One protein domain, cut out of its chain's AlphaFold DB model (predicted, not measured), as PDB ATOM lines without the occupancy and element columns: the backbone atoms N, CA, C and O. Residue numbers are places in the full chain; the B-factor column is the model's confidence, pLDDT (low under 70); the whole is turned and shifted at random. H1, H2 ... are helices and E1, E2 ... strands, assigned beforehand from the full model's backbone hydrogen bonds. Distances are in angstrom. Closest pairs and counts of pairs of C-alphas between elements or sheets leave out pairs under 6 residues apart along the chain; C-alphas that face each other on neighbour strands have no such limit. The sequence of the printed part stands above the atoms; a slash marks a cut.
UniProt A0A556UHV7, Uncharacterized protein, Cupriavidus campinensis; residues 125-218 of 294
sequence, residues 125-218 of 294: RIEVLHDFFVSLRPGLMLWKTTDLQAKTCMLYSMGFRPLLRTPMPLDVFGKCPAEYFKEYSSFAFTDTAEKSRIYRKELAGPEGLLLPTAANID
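What this domain is: This is residues 125 to 218 of the 294 residues of an uncharacterized protein of Cupriavidus campinensis (UniProt A0A556UHV7). Two small antiparallel sheets of three strands sit side by side, their strands running roughly along the longest dimension, and residues 162 to 168 of the long link from E3 to H1 pass through the gap between them. The short helix H1 only grazes each sheet, and the E5-E6 hairpin makes the larger, twisted sheet's longest part. The printed part has 94 residues, mostly strand, with E1 E2 E3 H1 E4 E5 E6 along the chain; the sheet orders are E1 - E2 - E3 and E4 - E5 - E6. It is compact, with a radius of gyration of the C-alphas of 12.5 A and spans of 34 by 29 by 21 A.

How they stand to each other: Begin with E5, residues 195 to 204, the inner strand of a meander, each strand the antiparallel neighbour of the one before. Its edge strands are E4, residues 186 to 190, and E6, residues 207 to 218. E4 and E5 form a hairpin at 153 degrees between directions; look for N 199 and O 187, 2.8 A apart and within hydrogen-bond range. E5 and E6 form a hairpin at 160 degrees, with N 200 and O 211 at 2.8 A. The second meander has E2, residues 141 to 147, as its inner strand, between E1, residues 125 to 130, and E3, residues 152 to 156. E1 and E2 form a hairpin at 154 degrees, with N 129 and O 142 at 2.8 A; so do E2 and E3, at 154 degrees, with N 145 and O 154 at 3.0 A. E2 and E6 are near each other, while E3 is apart from E4, E5 and E6. Residues 168 to 169 pair antiparallel with residues 152 to 153 of E3. H1, residues 177 to 181, only grazes both sheets; the closest C-alphas of H1 and E4 are those of Phe 181 and Phe 187, 6.2 A apart. In H1, 0 of 1 O i to N i+4 pairs and 2 of 2 O i to N i+3 pairs are within hydrogen-bond range.

Where its parts are: Find C-alpha 195 at (-35.182, -30.767, 3.073); from there E5 runs 27.2 A to C-alpha 204. E6 runs 30.6 A, ending at C-alpha 218 at (-34.762, -26.260, 6.071), and E4 spans 13.9 A. E1 begins at C-alpha 125 at (-42.220, -53.389, -5.142) and spans 16.2 A, E2 20.0 A, E3 13.6 A and H1 7.7 A.

The domain as a whole: The C-alphas farthest apart are those of Val 172 and Gly 205, at 35.7 A. The printed part has no cut. The link from E3 to H1, residues 157 to 176, is long; that from E1 to E2 is short, and the other links are tight. The mean pLDDT of the printed part is 90.1, and no printed residue is under 70.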
ATOM      1  N   ARG A 125     -40.821 -53.094  -5.486       91.00
ATOM      2  CA  ARG A 125     -42.220 -53.389  -5.142       91.00
ATOM      3  C   ARG A 125     -43.167 -52.342  -5.703       91.00
ATOM      4  O   ARG A 125     -42.816 -51.163  -5.771       91.00
ATOM      5  N   ILE A 126     -44.381 -52.777  -6.021       91.12
ATOM      6  CA  ILE A 126     -45.508 -51.919  -6.374       91.12
ATOM      7  C   ILE A 126     -46.755 -52.350  -5.607       91.12
ATOM      8  O   ILE A 126     -47.015 -53.539  -5.447       91.12
ATOM      9  N   GLU A 127     -47.508 -51.375  -5.117       89.31
ATOM     10  CA  GLU A 127     -48.717 -51.571  -4.320       89.31
ATOM     11  C   GLU A 127     -49.766 -50.522  -4.711       89.31
ATOM     12  O   GLU A 127     -49.431 -49.424  -5.169       89.31
ATOM     13  N   VAL A 128     -51.042 -50.838  -4.491       86.44
ATOM     14  CA  VAL A 128     -52.143 -49.875  -4.630       86.44
ATOM     15  C   VAL A 128     -52.398 -49.227  -3.275       86.44
ATOM     16  O   VAL A 128     -52.621 -49.911  -2.277       86.44
ATOM     17  N   LEU A 129     -52.400 -47.898  -3.230       87.12
ATOM     18  CA  LEU A 129     -52.864 -47.150  -2.070       87.12
ATOM     19  C   LEU A 129     -54.297 -46.682  -2.303       87.12
ATOM     20  O   LEU A 129     -54.560 -45.793  -3.113       87.12
ATOM     21  N   HIS A 130     -55.213 -47.275  -1.546       85.06
ATOM     22  CA  HIS A 130     -56.610 -46.863  -1.478       85.06
ATOM     23  C   HIS A 130     -56.791 -45.705  -0.493       85.06
ATOM     24  O   HIS A 130     -56.111 -45.656   0.542       85.06
ATOM     25  N   ASP A 131     -57.735 -44.817  -0.803       84.44
ATOM     26  CA  ASP A 131     -58.253 -43.788   0.105       84.44
ATOM     27  C   ASP A 131     -57.206 -42.773   0.573       84.44
ATOM     28  O   ASP A 131     -57.347 -42.121   1.603       84.44
ATOM     29  N   PHE A 132     -56.143 -42.574  -0.207       89.25
ATOM     30  CA  PHE A 132     -55.147 -41.554   0.117       89.25
ATOM     31  C   PHE A 132     -55.717 -40.132   0.057       89.25
ATOM     32  O   PHE A 132     -55.227 -39.245   0.749       89.25
ATOM     33  N   PHE A 133     -56.770 -39.919  -0.731       88.94
ATOM     34  CA  PHE A 133     -57.492 -38.654  -0.847       88.94
ATOM     35  C   PHE A 133     -58.833 -38.670  -0.096       88.94
ATOM     36  O   PHE A 133     -59.717 -37.893  -0.442       88.94
ATOM     37  N   VAL A 134     -59.007 -39.529   0.922       86.31
ATOM     38  CA  VAL A 134     -60.300 -39.708   1.621       86.31
ATOM     39  C   VAL A 134     -60.878 -38.412   2.191       86.31
ATOM     40  O   VAL A 134     -62.090 -38.237   2.175       86.31
ATOM     41  N   SER A 135     -60.026 -37.469   2.606       82.50
ATOM     42  CA  SER A 135     -60.439 -36.139   3.074       82.50
ATOM     43  C   SER A 135     -61.129 -35.281   2.003       82.50
ATOM     44  O   SER A 135     -61.792 -34.306   2.343       82.50
ATOM     45  N   LEU A 136     -60.994 -35.636   0.721       85.88
ATOM     46  CA  LEU A 136     -61.623 -34.955  -0.415       85.88
ATOM     47  C   LEU A 136     -62.661 -35.837  -1.113       85.88
ATOM     48  O   LEU A 136     -63.757 -35.383  -1.434       85.88
ATOM     49  N   ARG A 137     -62.292 -37.089  -1.399       84.50
ATOM     50  CA  ARG A 137     -63.149 -38.080  -2.047       84.50
ATOM     51  C   ARG A 137     -62.672 -39.498  -1.696       84.50
ATOM     52  O   ARG A 137     -61.548 -39.857  -2.062       84.50
ATOM     53  N   PRO A 138     -63.508 -40.324  -1.044       81.06
ATOM     54  CA  PRO A 138     -63.205 -41.737  -0.828       81.06
ATOM     55  C   PRO A 138     -63.187 -42.512  -2.155       81.06
ATOM     56  O   PRO A 138     -63.810 -42.107  -3.137       81.06
ATOM     57  N   GLY A 139     -62.475 -43.634  -2.190       77.44
ATOM     58  CA  GLY A 139     -62.378 -44.538  -3.339       77.44
ATOM     59  C   GLY A 139     -61.272 -44.198  -4.341       77.44
ATOM     60  O   GLY A 139     -60.989 -44.988  -5.242       77.44
ATOM     61  N   LEU A 140     -60.592 -43.055  -4.195       82.38
ATOM     62  CA  LEU A 140     -59.465 -42.727  -5.067       82.38
ATOM     63  C   LEU A 140     -58.264 -43.631  -4.787       82.38
ATOM     64  O   LEU A 140     -57.830 -43.802  -3.645       82.38
ATOM     65  N   MET A 141     -57.725 -44.181  -5.872       83.69
ATOM     66  CA  MET A 141     -56.588 -45.090  -5.870       83.69
ATOM     67  C   MET A 141     -55.370 -44.414  -6.483       83.69
ATOM     68  O   MET A 141     -55.484 -43.576  -7.381       83.69
ATOM     69  N   LEU A 142     -54.200 -44.807  -6.003       89.88
ATOM     70  CA  LEU A 142     -52.922 -44.405  -6.565       89.88
ATOM     71  C   LEU A 142     -51.918 -45.550  -6.468       89.88
ATOM     72  O   LEU A 142     -52.060 -46.446  -5.633       89.88
ATOM     73  N   TRP A 143     -50.897 -45.513  -7.313       91.88
ATOM     74  CA  TRP A 143     -49.798 -46.465  -7.255       91.88
ATOM     75  C   TRP A 143     -48.718 -45.966  -6.301       91.88
ATOM     76  O   TRP A 143     -48.345 -44.792  -6.304       91.88
ATOM     77  N   LYS A 144     -48.178 -46.885  -5.509       93.69
ATOM     78  CA  LYS A 144     -46.978 -46.698  -4.696       93.69
ATOM     79  C   LYS A 144     -45.913 -47.639  -5.231       93.69
ATOM     80  O   LYS A 144     -46.126 -48.848  -5.225       93.69
ATOM     81  N   THR A 145     -44.766 -47.110  -5.645       94.88
ATOM     82  CA  THR A 145     -43.580 -47.936  -5.910       94.88
ATOM     83  C   THR A 145     -42.552 -47.750  -4.805       94.88
ATOM     84  O   THR A 145     -42.458 -46.677  -4.205       94.88
ATOM     85  N   THR A 146     -41.796 -48.806  -4.513       95.12
ATOM     86  CA  THR A 146     -40.739 -48.810  -3.497       95.12
ATOM     87  C   THR A 146     -39.429 -49.290  -4.108       95.12
ATOM     88  O   THR A 146     -39.378 -50.368  -4.700       95.12
ATOM     89  N   ASP A 147     -38.373 -48.501  -3.924       94.50
ATOM     90  CA  ASP A 147     -36.984 -48.850  -4.216       94.50
ATOM     91  C   ASP A 147     -36.274 -49.151  -2.888       94.50
ATOM     92  O   ASP A 147     -35.999 -48.256  -2.081       94.50
ATOM     93  N   LEU A 148     -36.009 -50.432  -2.643       91.75
ATOM     94  CA  LEU A 148     -35.357 -50.924  -1.432       91.75
ATOM     95  C   LEU A 148     -33.855 -50.621  -1.428       91.75
ATOM     96  O   LEU A 148     -33.275 -50.479  -0.351       91.75
ATOM     97  N   GLN A 149     -33.231 -50.487  -2.601       91.12
ATOM     98  CA  GLN A 149     -31.815 -50.127  -2.711       91.12
ATOM     99  C   GLN A 149     -31.601 -48.654  -2.362       91.12
ATOM    100  O   GLN A 149     -30.761 -48.330  -1.522       91.12
ATOM    101  N   ALA A 150     -32.402 -47.767  -2.954       92.25
ATOM    102  CA  ALA A 150     -32.379 -46.338  -2.653       92.25
ATOM    103  C   ALA A 150     -33.036 -46.006  -1.303       92.25
ATOM    104  O   ALA A 150     -32.883 -44.890  -0.809       92.25
ATOM    105  N   LYS A 151     -33.766 -46.958  -0.705       94.69
ATOM    106  CA  LYS A 151     -34.587 -46.777   0.503       94.69
ATOM    107  C   LYS A 151     -35.584 -45.630   0.351       94.69
ATOM    108  O   LYS A 151     -35.735 -44.792   1.243       94.69
ATOM    109  N   THR A 152     -36.278 -45.600  -0.784       95.56
ATOM    110  CA  THR A 152     -37.290 -44.580  -1.080       95.56
ATOM    111  C   THR A 152     -38.573 -45.190  -1.633       95.56
ATOM    112  O   THR A 152     -38.595 -46.328  -2.098       95.56
ATOM    113  N   CYS A 153     -39.657 -44.425  -1.588       95.62
ATOM    114  CA  CYS A 153     -40.890 -44.714  -2.301       95.62
ATOM    115  C   CYS A 153     -41.355 -43.503  -3.113       95.62
ATOM    116  O   CYS A 153     -41.034 -42.354  -2.797       95.62
ATOM    117  N   MET A 154     -42.142 -43.768  -4.150       95.94
ATOM    118  CA  MET A 154     -42.749 -42.752  -5.001       95.94
ATOM    119  C   MET A 154     -44.245 -43.029  -5.160       95.94
ATOM    120  O   MET A 154     -44.679 -44.182  -5.154       95.94
ATOM    121  N   LEU A 155     -45.031 -41.959  -5.280       95.56
ATOM    122  CA  LEU A 155     -46.478 -42.020  -5.481       95.56
ATOM    123  C   LEU A 155     -46.814 -41.594  -6.906       95.56
ATOM    124  O   LEU A 155     -46.296 -40.580  -7.380       95.56
ATOM    125  N   TYR A 156     -47.717 -42.322  -7.554       93.94
ATOM    126  CA  TYR A 156     -48.170 -42.034  -8.909       93.94
ATOM    127  C   TYR A 156     -49.689 -42.104  -9.010       93.94
ATOM    128  O   TYR A 156     -50.328 -42.924  -8.358       93.94
ATOM    129  N   SER A 157     -50.270 -41.284  -9.884       90.69
ATOM    130  CA  SER A 157     -51.655 -41.475 -10.337       90.69
ATOM    131  C   SER A 157     -51.839 -42.848 -10.999       90.69
ATOM    132  O   SER A 157     -50.863 -43.508 -11.354       90.69
ATOM    133  N   MET A 158     -53.084 -43.260 -11.255       86.00
ATOM    134  CA  MET A 158     -53.370 -44.531 -11.943       86.00
ATOM    135  C   MET A 158     -52.787 -44.623 -13.364       86.00
ATOM    136  O   MET A 158     -52.525 -45.724 -13.853       86.00
ATOM    137  N   GLY A 159     -52.541 -43.475 -14.002       87.62
ATOM    138  CA  GLY A 159     -51.823 -43.345 -15.274       87.62
ATOM    139  C   GLY A 159     -50.297 -43.259 -15.136       87.62
ATOM    140  O   GLY A 159     -49.646 -42.762 -16.044       87.62
ATOM    141  N   PHE A 160     -49.733 -43.628 -13.980       91.12
ATOM    142  CA  PHE A 160     -48.303 -43.533 -13.653       91.12
ATOM    143  C   PHE A 160     -47.669 -42.138 -13.784       91.12
ATOM    144  O   PHE A 160     -46.452 -42.007 -13.847       91.12
ATOM    145  N   ARG A 161     -48.461 -41.057 -13.720       91.31
ATOM    146  CA  ARG A 161     -47.894 -39.706 -13.554       91.31
ATOM    147  C   ARG A 161     -47.388 -39.508 -12.123       91.31
ATOM    148  O   ARG A 161     -48.183 -39.749 -11.205       91.31
ATOM    149  N   PRO A 162     -46.137 -39.061 -11.912       94.38
ATOM    150  CA  PRO A 162     -45.581 -38.862 -10.579       94.38
ATOM    151  C   PRO A 162     -46.338 -37.760  -9.833       94.38
ATOM    152  O   PRO A 162     -46.559 -36.671 -10.357       94.38
ATOM    153  N   LEU A 163     -46.729 -38.049  -8.592       94.44
ATOM    154  CA  LEU A 163     -47.417 -37.099  -7.712       94.44
ATOM    155  C   LEU A 163     -46.441 -36.317  -6.825       94.44
ATOM    156  O   LEU A 163     -46.794 -35.274  -6.286       94.44
ATOM    157  N   LEU A 164     -45.211 -36.810  -6.661       93.75
ATOM    158  CA  LEU A 164     -44.162 -36.152  -5.887       93.75
ATOM    159  C   LEU A 164     -43.041 -35.699  -6.816       93.75
ATOM    160  O   LEU A 164     -42.669 -36.408  -7.746       93.75
ATOM    161  N   ARG A 165     -42.448 -34.537  -6.523       89.19
ATOM    162  CA  ARG A 165     -41.277 -34.045  -7.270       89.19
ATOM    163  C   ARG A 165     -40.013 -34.857  -6.996       89.19
ATOM    164  O   ARG A 165     -39.114 -34.894  -7.825       89.19
ATOM    165  N   THR A 166     -39.919 -35.445  -5.809       90.50
ATOM    166  CA  THR A 166     -38.767 -36.229  -5.361       90.50
ATOM    167  C   THR A 166     -39.254 -37.464  -4.612       90.50
ATOM    168  O   THR A 166     -40.281 -37.366  -3.928       90.50
ATOM    169  N   PRO A 167     -38.514 -38.585  -4.665       92.94
ATOM    170  CA  PRO A 167     -38.831 -39.758  -3.866       92.94
ATOM    171  C   PRO A 167     -38.846 -39.424  -2.373       92.94
ATOM    172  O   PRO A 167     -38.064 -38.604  -1.885       92.94
ATOM    173  N   MET A 168     -39.740 -40.079  -1.644       94.88
ATOM    174  CA  MET A 168     -39.831 -39.977  -0.197       94.88
ATOM    175  C   MET A 168     -38.980 -41.071   0.456       94.88
ATOM    176  O   MET A 168     -39.042 -42.214   0.005       94.88
ATOM    177  N   PRO A 169     -38.215 -40.782   1.521       95.62
ATOM    178  CA  PRO A 169     -37.493 -41.816   2.253       95.62
ATOM    179  C   PRO A 169     -38.445 -42.827   2.899       95.62
ATOM    180  O   PRO A 169     -39.520 -42.460   3.381       95.62
ATOM    181  N   LEU A 170     -38.031 -44.093   2.942       94.38
ATOM    182  CA  LEU A 170     -38.704 -45.101   3.760       94.38
ATOM    183  C   LEU A 170     -38.484 -44.808   5.250       94.38
ATOM    184  O   LEU A 170     -37.475 -44.217   5.641       94.38
ATOM    185  N   ASP A 171     -39.432 -45.230   6.083       90.19
ATOM    186  CA  ASP A 171     -39.286 -45.162   7.533       90.19
ATOM    187  C   ASP A 171     -38.269 -46.195   8.059       90.19
ATOM    188  O   ASP A 171     -37.685 -46.985   7.313       90.19
ATOM    189  N   VAL A 172     -38.043 -46.192   9.375       87.69
ATOM    190  CA  VAL A 172     -37.083 -47.096  10.037       87.69
ATOM    191  C   VAL A 172     -37.419 -48.583   9.868       87.69
ATOM    192  O   VAL A 172     -36.542 -49.423  10.056       87.69
ATOM    193  N   PHE A 173     -38.656 -48.915   9.489       88.12
ATOM    194  CA  PHE A 173     -39.116 -50.276   9.216       88.12
ATOM    195  C   PHE A 173     -39.110 -50.608   7.717       88.12
ATOM    196  O   PHE A 173     -39.588 -51.670   7.320       88.12
ATOM    197  N   GLY A 174     -38.592 -49.710   6.873       87.50
ATOM    198  CA  GLY A 174     -38.588 -49.877   5.425       87.50
ATOM    199  C   GLY A 174     -39.971 -49.710   4.792       87.50
ATOM    200  O   GLY A 174     -40.190 -50.204   3.687       87.50
ATOM    201  N   LYS A 175     -40.916 -49.046   5.470       89.50
ATOM    202  CA  LYS A 175     -42.255 -48.774   4.938       89.50
ATOM    203  C   LYS A 175     -42.341 -47.362   4.375       89.50
ATOM    204  O   LYS A 175     -41.695 -46.435   4.854       89.50
ATOM    205  N   CYS A 176     -43.164 -47.193   3.345       90.75
ATOM    206  CA  CYS A 176     -43.453 -45.881   2.786       90.75
ATOM    207  C   CYS A 176     -44.408 -45.124   3.722       90.75
ATOM    208  O   CYS A 176     -45.544 -45.568   3.896       90.75
ATOM    209  N   PRO A 177     -44.022 -43.967   4.288       89.69
ATOM    210  CA  PRO A 177     -44.848 -43.298   5.290       89.69
ATOM    211  C   PRO A 177     -46.125 -42.648   4.730       89.69
ATOM    212  O   PRO A 177     -46.886 -42.072   5.499       89.69
ATOM    213  N   ALA A 178     -46.404 -42.755   3.423       89.81
ATOM    214  CA  ALA A 178     -47.602 -42.205   2.783       89.81
ATOM    215  C   ALA A 178     -48.911 -42.669   3.441       89.81
ATOM    216  O   ALA A 178     -49.871 -41.906   3.523       89.81
ATOM    217  N   GLU A 179     -48.952 -43.896   3.954       84.06
ATOM    218  CA  GLU A 179     -50.158 -44.462   4.563       84.06
ATOM    219  C   GLU A 179     -50.612 -43.714   5.820       84.06
ATOM    220  O   GLU A 179     -51.810 -43.632   6.076       84.06
ATOM    221  N   TYR A 180     -49.693 -43.073   6.547       85.12
ATOM    222  CA  TYR A 180     -50.033 -42.276   7.729       85.12
ATOM    223  C   TYR A 180     -50.780 -40.981   7.391       85.12
ATOM    224  O   TYR A 180     -51.278 -40.309   8.289       85.12
ATOM    225  N   PHE A 181     -50.854 -40.617   6.108       86.44
ATOM    226  CA  PHE A 181     -51.407 -39.341   5.673       86.44
ATOM    227  C   PHE A 181     -52.795 -39.445   5.076       86.44
ATOM    228  O   PHE A 181     -53.321 -38.401   4.719       86.44
ATOM    229  N   LYS A 182     -53.398 -40.632   4.934       87.06
ATOM    230  CA  LYS A 182     -54.673 -40.797   4.207       87.06
ATOM    231  C   LYS A 182     -55.733 -39.780   4.647       87.06
ATOM    232  O   LYS A 182     -56.251 -39.044   3.813       87.06
ATOM    233  N   GLU A 183     -55.919 -39.642   5.955       85.25
ATOM    234  CA  GLU A 183     -56.934 -38.780   6.582       85.25
ATOM    235  C   GLU A 183     -56.618 -37.274   6.528       85.25
ATOM    236  O   GLU A 183     -57.506 -36.447   6.702       85.25
ATOM    237  N   TYR A 184     -55.370 -36.890   6.256       88.12
ATOM    238  CA  TYR A 184     -54.926 -35.498   6.330       88.12
ATOM    239  C   TYR A 184     -55.275 -34.751   5.037       88.12
ATOM    240  O   TYR A 184     -55.205 -35.313   3.940       88.12
ATOM    241  N   SER A 185     -55.617 -33.465   5.127       88.62
ATOM    242  CA  SER A 185     -55.768 -32.575   3.957       88.62
ATOM    243  C   SER A 185     -54.423 -32.166   3.346       88.62
ATOM    244  O   SER A 185     -54.349 -31.744   2.190       88.62
ATOM    245  N   SER A 186     -53.346 -32.316   4.112       91.12
ATOM    246  CA  SER A 186     -51.975 -32.029   3.709       91.12
ATOM    247  C   SER A 186     -51.112 -33.292   3.725       91.12
ATOM    248  O   SER A 186     -51.411 -34.290   4.382       91.12
ATOM    249  N   PHE A 187     -50.024 -33.258   2.967       93.44
ATOM    250  CA  PHE A 187     -49.022 -34.312   2.917       93.44
ATOM    251  C   PHE A 187     -47.635 -33.682   3.007       93.44
ATOM    252  O   PHE A 187     -47.324 -32.759   2.257       93.44
ATOM    253  N   ALA A 188     -46.788 -34.168   3.913       94.62
ATOM    254  CA  ALA A 188     -45.470 -33.580   4.117       94.62
ATOM    255  C   ALA A 188     -44.420 -34.608   4.532       94.62
ATOM    256  O   ALA A 188     -44.632 -35.420   5.439       94.62
ATOM    257  N   PHE A 189     -43.240 -34.508   3.928       95.19
ATOM    258  CA  PHE A 189     -42.101 -35.365   4.234       95.19
ATOM    259  C   PHE A 189     -40.786 -34.585   4.191       95.19
ATOM    260  O   PHE A 189     -40.689 -33.527   3.566       95.19
ATOM    261  N   THR A 190     -39.779 -35.126   4.870       94.38
ATOM    262  CA  THR A 190     -38.388 -34.675   4.789       94.38
ATOM    263  C   THR A 190     -37.633 -35.663   3.912       94.38
ATOM    264  O   THR A 190     -37.777 -36.867   4.108       94.38
ATOM    265  N   ASP A 191     -36.875 -35.179   2.930       90.88
ATOM    266  CA  ASP A 191     -36.052 -36.047   2.081       90.88
ATOM    267  C   ASP A 191     -34.722 -36.456   2.734       90.88
ATOM    268  O   ASP A 191     -34.396 -36.080   3.861       90.88
ATOM    269  N   THR A 192     -33.928 -37.220   1.984       86.19
ATOM    270  CA  THR A 192     -32.580 -37.654   2.369       86.19
ATOM    271  C   THR A 192     -31.570 -36.508   2.490       86.19
ATOM    272  O   THR A 192     -30.548 -36.674   3.152       86.19
ATOM    273  N   ALA A 193     -31.849 -35.340   1.904       87.38
ATOM    274  CA  ALA A 193     -31.053 -34.121   2.037       87.38
ATOM    275  C   ALA A 193     -31.481 -33.256   3.242       87.38
ATOM    276  O   ALA A 193     -30.997 -32.135   3.400       87.38
ATOM    277  N   GLU A 194     -32.374 -33.767   4.097       87.31
ATOM    278  CA  GLU A 194     -32.991 -33.053   5.220       87.31
ATOM    279  C   GLU A 194     -33.763 -31.786   4.819       87.31
ATOM    280  O   GLU A 194     -33.897 -30.828   5.586       87.31
ATOM    281  N   LYS A 195     -34.313 -31.802   3.608       91.31
ATOM    282  CA  LYS A 195     -35.182 -30.767   3.073       91.31
ATOM    283  C   LYS A 195     -36.633 -31.218   3.166       91.31
ATOM    284  O   LYS A 195     -37.032 -32.251   2.622       91.31
ATOM    285  N   SER A 196     -37.437 -30.421   3.854       94.06
ATOM    286  CA  SER A 196     -38.858 -30.680   4.052       94.06
ATOM    287  C   SER A 196     -39.709 -30.081   2.938       94.06
ATOM    288  O   SER A 196     -39.381 -29.047   2.352       94.06
ATOM    289  N   ARG A 197     -40.802 -30.769   2.610       93.94
ATOM    290  CA  ARG A 197     -41.752 -30.390   1.558       93.94
ATOM    291  C   ARG A 197     -43.172 -30.544   2.068       93.94
ATOM    292  O   ARG A 197     -43.445 -31.467   2.834       93.94
ATOM    293  N   ILE A 198     -44.051 -29.668   1.598       94.25
ATOM    294  CA  ILE A 198     -45.471 -29.645   1.935       94.25
ATOM    295  C   ILE A 198     -46.262 -29.661   0.636       94.25
ATOM    296  O   ILE A 198     -45.972 -28.915  -0.304       94.25
ATOM    297  N   TYR A 199     -47.255 -30.535   0.593       94.38
ATOM    298  CA  TYR A 199     -48.200 -30.663  -0.494       94.38
ATOM    299  C   TYR A 199     -49.611 -30.527   0.064       94.38
ATOM    300  O   TYR A 199     -49.938 -31.096   1.110       94.38
ATOM    301  N   ARG A 200     -50.464 -29.811  -0.664       92.88
ATOM    302  CA  ARG A 200     -51.909 -29.838  -0.465       92.88
ATOM    303  C   ARG A 200     -52.493 -30.933  -1.344       92.88
ATOM    304  O   ARG A 200     -52.119 -31.063  -2.511       92.88
ATOM    305  N   LYS A 201     -53.397 -31.726  -0.780       93.44
ATOM    306  CA  LYS A 201     -54.191 -32.664  -1.568       93.44
ATOM    307  C   LYS A 201     -55.287 -31.903  -2.292       93.44
ATOM    308  O   LYS A 201     -55.961 -31.079  -1.681       93.44
ATOM    309  N   GLU A 202     -55.487 -32.219  -3.561       92.88
ATOM    310  CA  GLU A 202     -56.562 -31.656  -4.374       92.88
ATOM    311  C   GLU A 202     -57.138 -32.676  -5.344       92.88
ATOM    312  O   GLU A 202     -56.563 -33.745  -5.555       92.88
ATOM    313  N   LEU A 203     -58.272 -32.320  -5.948       90.69
ATOM    314  CA  LEU A 203     -58.876 -33.061  -7.043       90.69
ATOM    315  C   LEU A 203     -58.817 -32.240  -8.332       90.69
ATOM    316  O   LEU A 203     -59.247 -31.089  -8.354       90.69
ATOM    317  N   ALA A 204     -58.374 -32.865  -9.419       85.44
ATOM    318  CA  ALA A 204     -58.587 -32.380 -10.777       85.44
ATOM    319  C   ALA A 204     -59.560 -33.335 -11.479       85.44
ATOM    320  O   ALA A 204     -59.176 -34.375 -12.014       85.44
ATOM    321  N   GLY A 205     -60.854 -33.010 -11.418       84.25
ATOM    322  CA  GLY A 205     -61.917 -33.873 -11.938       84.25
ATOM    323  C   GLY A 205     -62.001 -35.216 -11.187       84.25
ATOM    324  O   GLY A 205     -62.313 -35.222  -9.988       84.25
ATOM    325  N   PRO A 206     -61.794 -36.368 -11.858       79.12
ATOM    326  CA  PRO A 206     -61.791 -37.679 -11.212       79.12
ATOM    327  C   PRO A 206     -60.459 -38.030 -10.531       79.12
ATOM    328  O   PRO A 206     -60.397 -39.042  -9.842       79.12
ATOM    329  N   GLU A 207     -59.405 -37.230 -10.700       82.19
ATOM    330  CA  GLU A 207     -58.064 -37.578 -10.232       82.19
ATOM    331  C   GLU A 207     -57.643 -36.825  -8.975       82.19
ATOM    332  O   GLU A 207     -57.962 -35.649  -8.808       82.19
ATOM    333  N   GLY A 208     -56.871 -37.495  -8.117       88.25
ATOM    334  CA  GLY A 208     -56.203 -36.872  -6.979       88.25
ATOM    335  C   GLY A 208     -54.817 -36.344  -7.349       88.25
ATOM    336  O   GLY A 208     -54.031 -37.038  -7.996       88.25
ATOM    337  N   LEU A 209     -54.505 -35.130  -6.900       92.56
ATOM    338  CA  LEU A 209     -53.237 -34.444  -7.123       92.56
ATOM    339  C   LEU A 209     -52.591 -34.025  -5.802       92.56
ATOM    340  O   LEU A 209     -53.266 -33.685  -4.830       92.56
ATOM    341  N   LEU A 210     -51.261 -33.988  -5.797       94.19
ATOM    342  CA  LEU A 210     -50.476 -33.371  -4.734       94.19
ATOM    343  C   LEU A 210     -49.865 -32.077  -5.263       94.19
ATOM    344  O   LEU A 210     -48.877 -32.094  -5.996       94.19
ATOM    345  N   LEU A 211     -50.460 -30.946  -4.888       92.69
ATOM    346  CA  LEU A 211     -49.955 -29.637  -5.277       92.69
ATOM    347  C   LEU A 211     -48.893 -29.179  -4.277       92.69
ATOM    348  O   LEU A 211     -49.200 -29.053  -3.090       92.69
ATOM    349  N   PRO A 212     -47.648 -28.928  -4.712       92.50
ATOM    350  CA  PRO A 212     -46.607 -28.446  -3.817       92.50
ATOM    351  C   PRO A 212     -46.981 -27.046  -3.328       92.50
ATOM    352  O   PRO A 212     -47.029 -26.107  -4.120       92.50
ATOM    353  N   THR A 213     -47.220 -26.899  -2.027       91.94
ATOM    354  CA  THR A 213     -47.375 -25.580  -1.397       91.94
ATOM    355  C   THR A 213     -46.015 -25.002  -1.043       91.94
ATOM    356  O   THR A 213     -45.812 -23.796  -1.135       91.94
ATOM    357  N   ALA A 214     -45.060 -25.869  -0.698       89.94
ATOM    358  CA  ALA A 214     -43.695 -25.477  -0.407       89.94
ATOM    359  C   ALA A 214     -42.703 -26.625  -0.589       89.94
ATOM    360  O   ALA A 214     -43.010 -27.798  -0.364       89.94
ATOM    361  N   ALA A 215     -41.471 -26.277  -0.952       90.81
ATOM    362  CA  ALA A 215     -40.390 -27.233  -1.129       90.81
ATOM    363  C   ALA A 215     -39.068 -26.692  -0.587       90.81
ATOM    364  O   ALA A 215     -38.872 -25.484  -0.487       90.81
ATOM    365  N   ASN A 216     -38.147 -27.608  -0.290       91.38
ATOM    366  CA  ASN A 216     -36.791 -27.302   0.159       91.38
ATOM    367  C   ASN A 216     -36.714 -26.512   1.479       91.38
ATOM    368  O   ASN A 216     -35.764 -25.762   1.694       91.38
ATOM    369  N   ILE A 217     -37.685 -26.714   2.372       93.12
ATOM    370  CA  ILE A 217     -37.737 -26.054   3.677       93.12
ATOM    371  C   ILE A 217     -36.663 -26.656   4.584       93.12
ATOM    372  O   ILE A 217     -36.610 -27.873   4.768       93.12
ATOM    373  N   ASP A 218     -35.827 -25.811   5.179       91.31
ATOM    374  CA  ASP A 218     -34.762 -26.260   6.071       91.31
ATOM    375  C   ASP A 218     -35.282 -26.871   7.373       91.31
ATOM    376  O   ASP A 218     -36.031 -26.243   8.130       91.31
TER     377      ASP A 218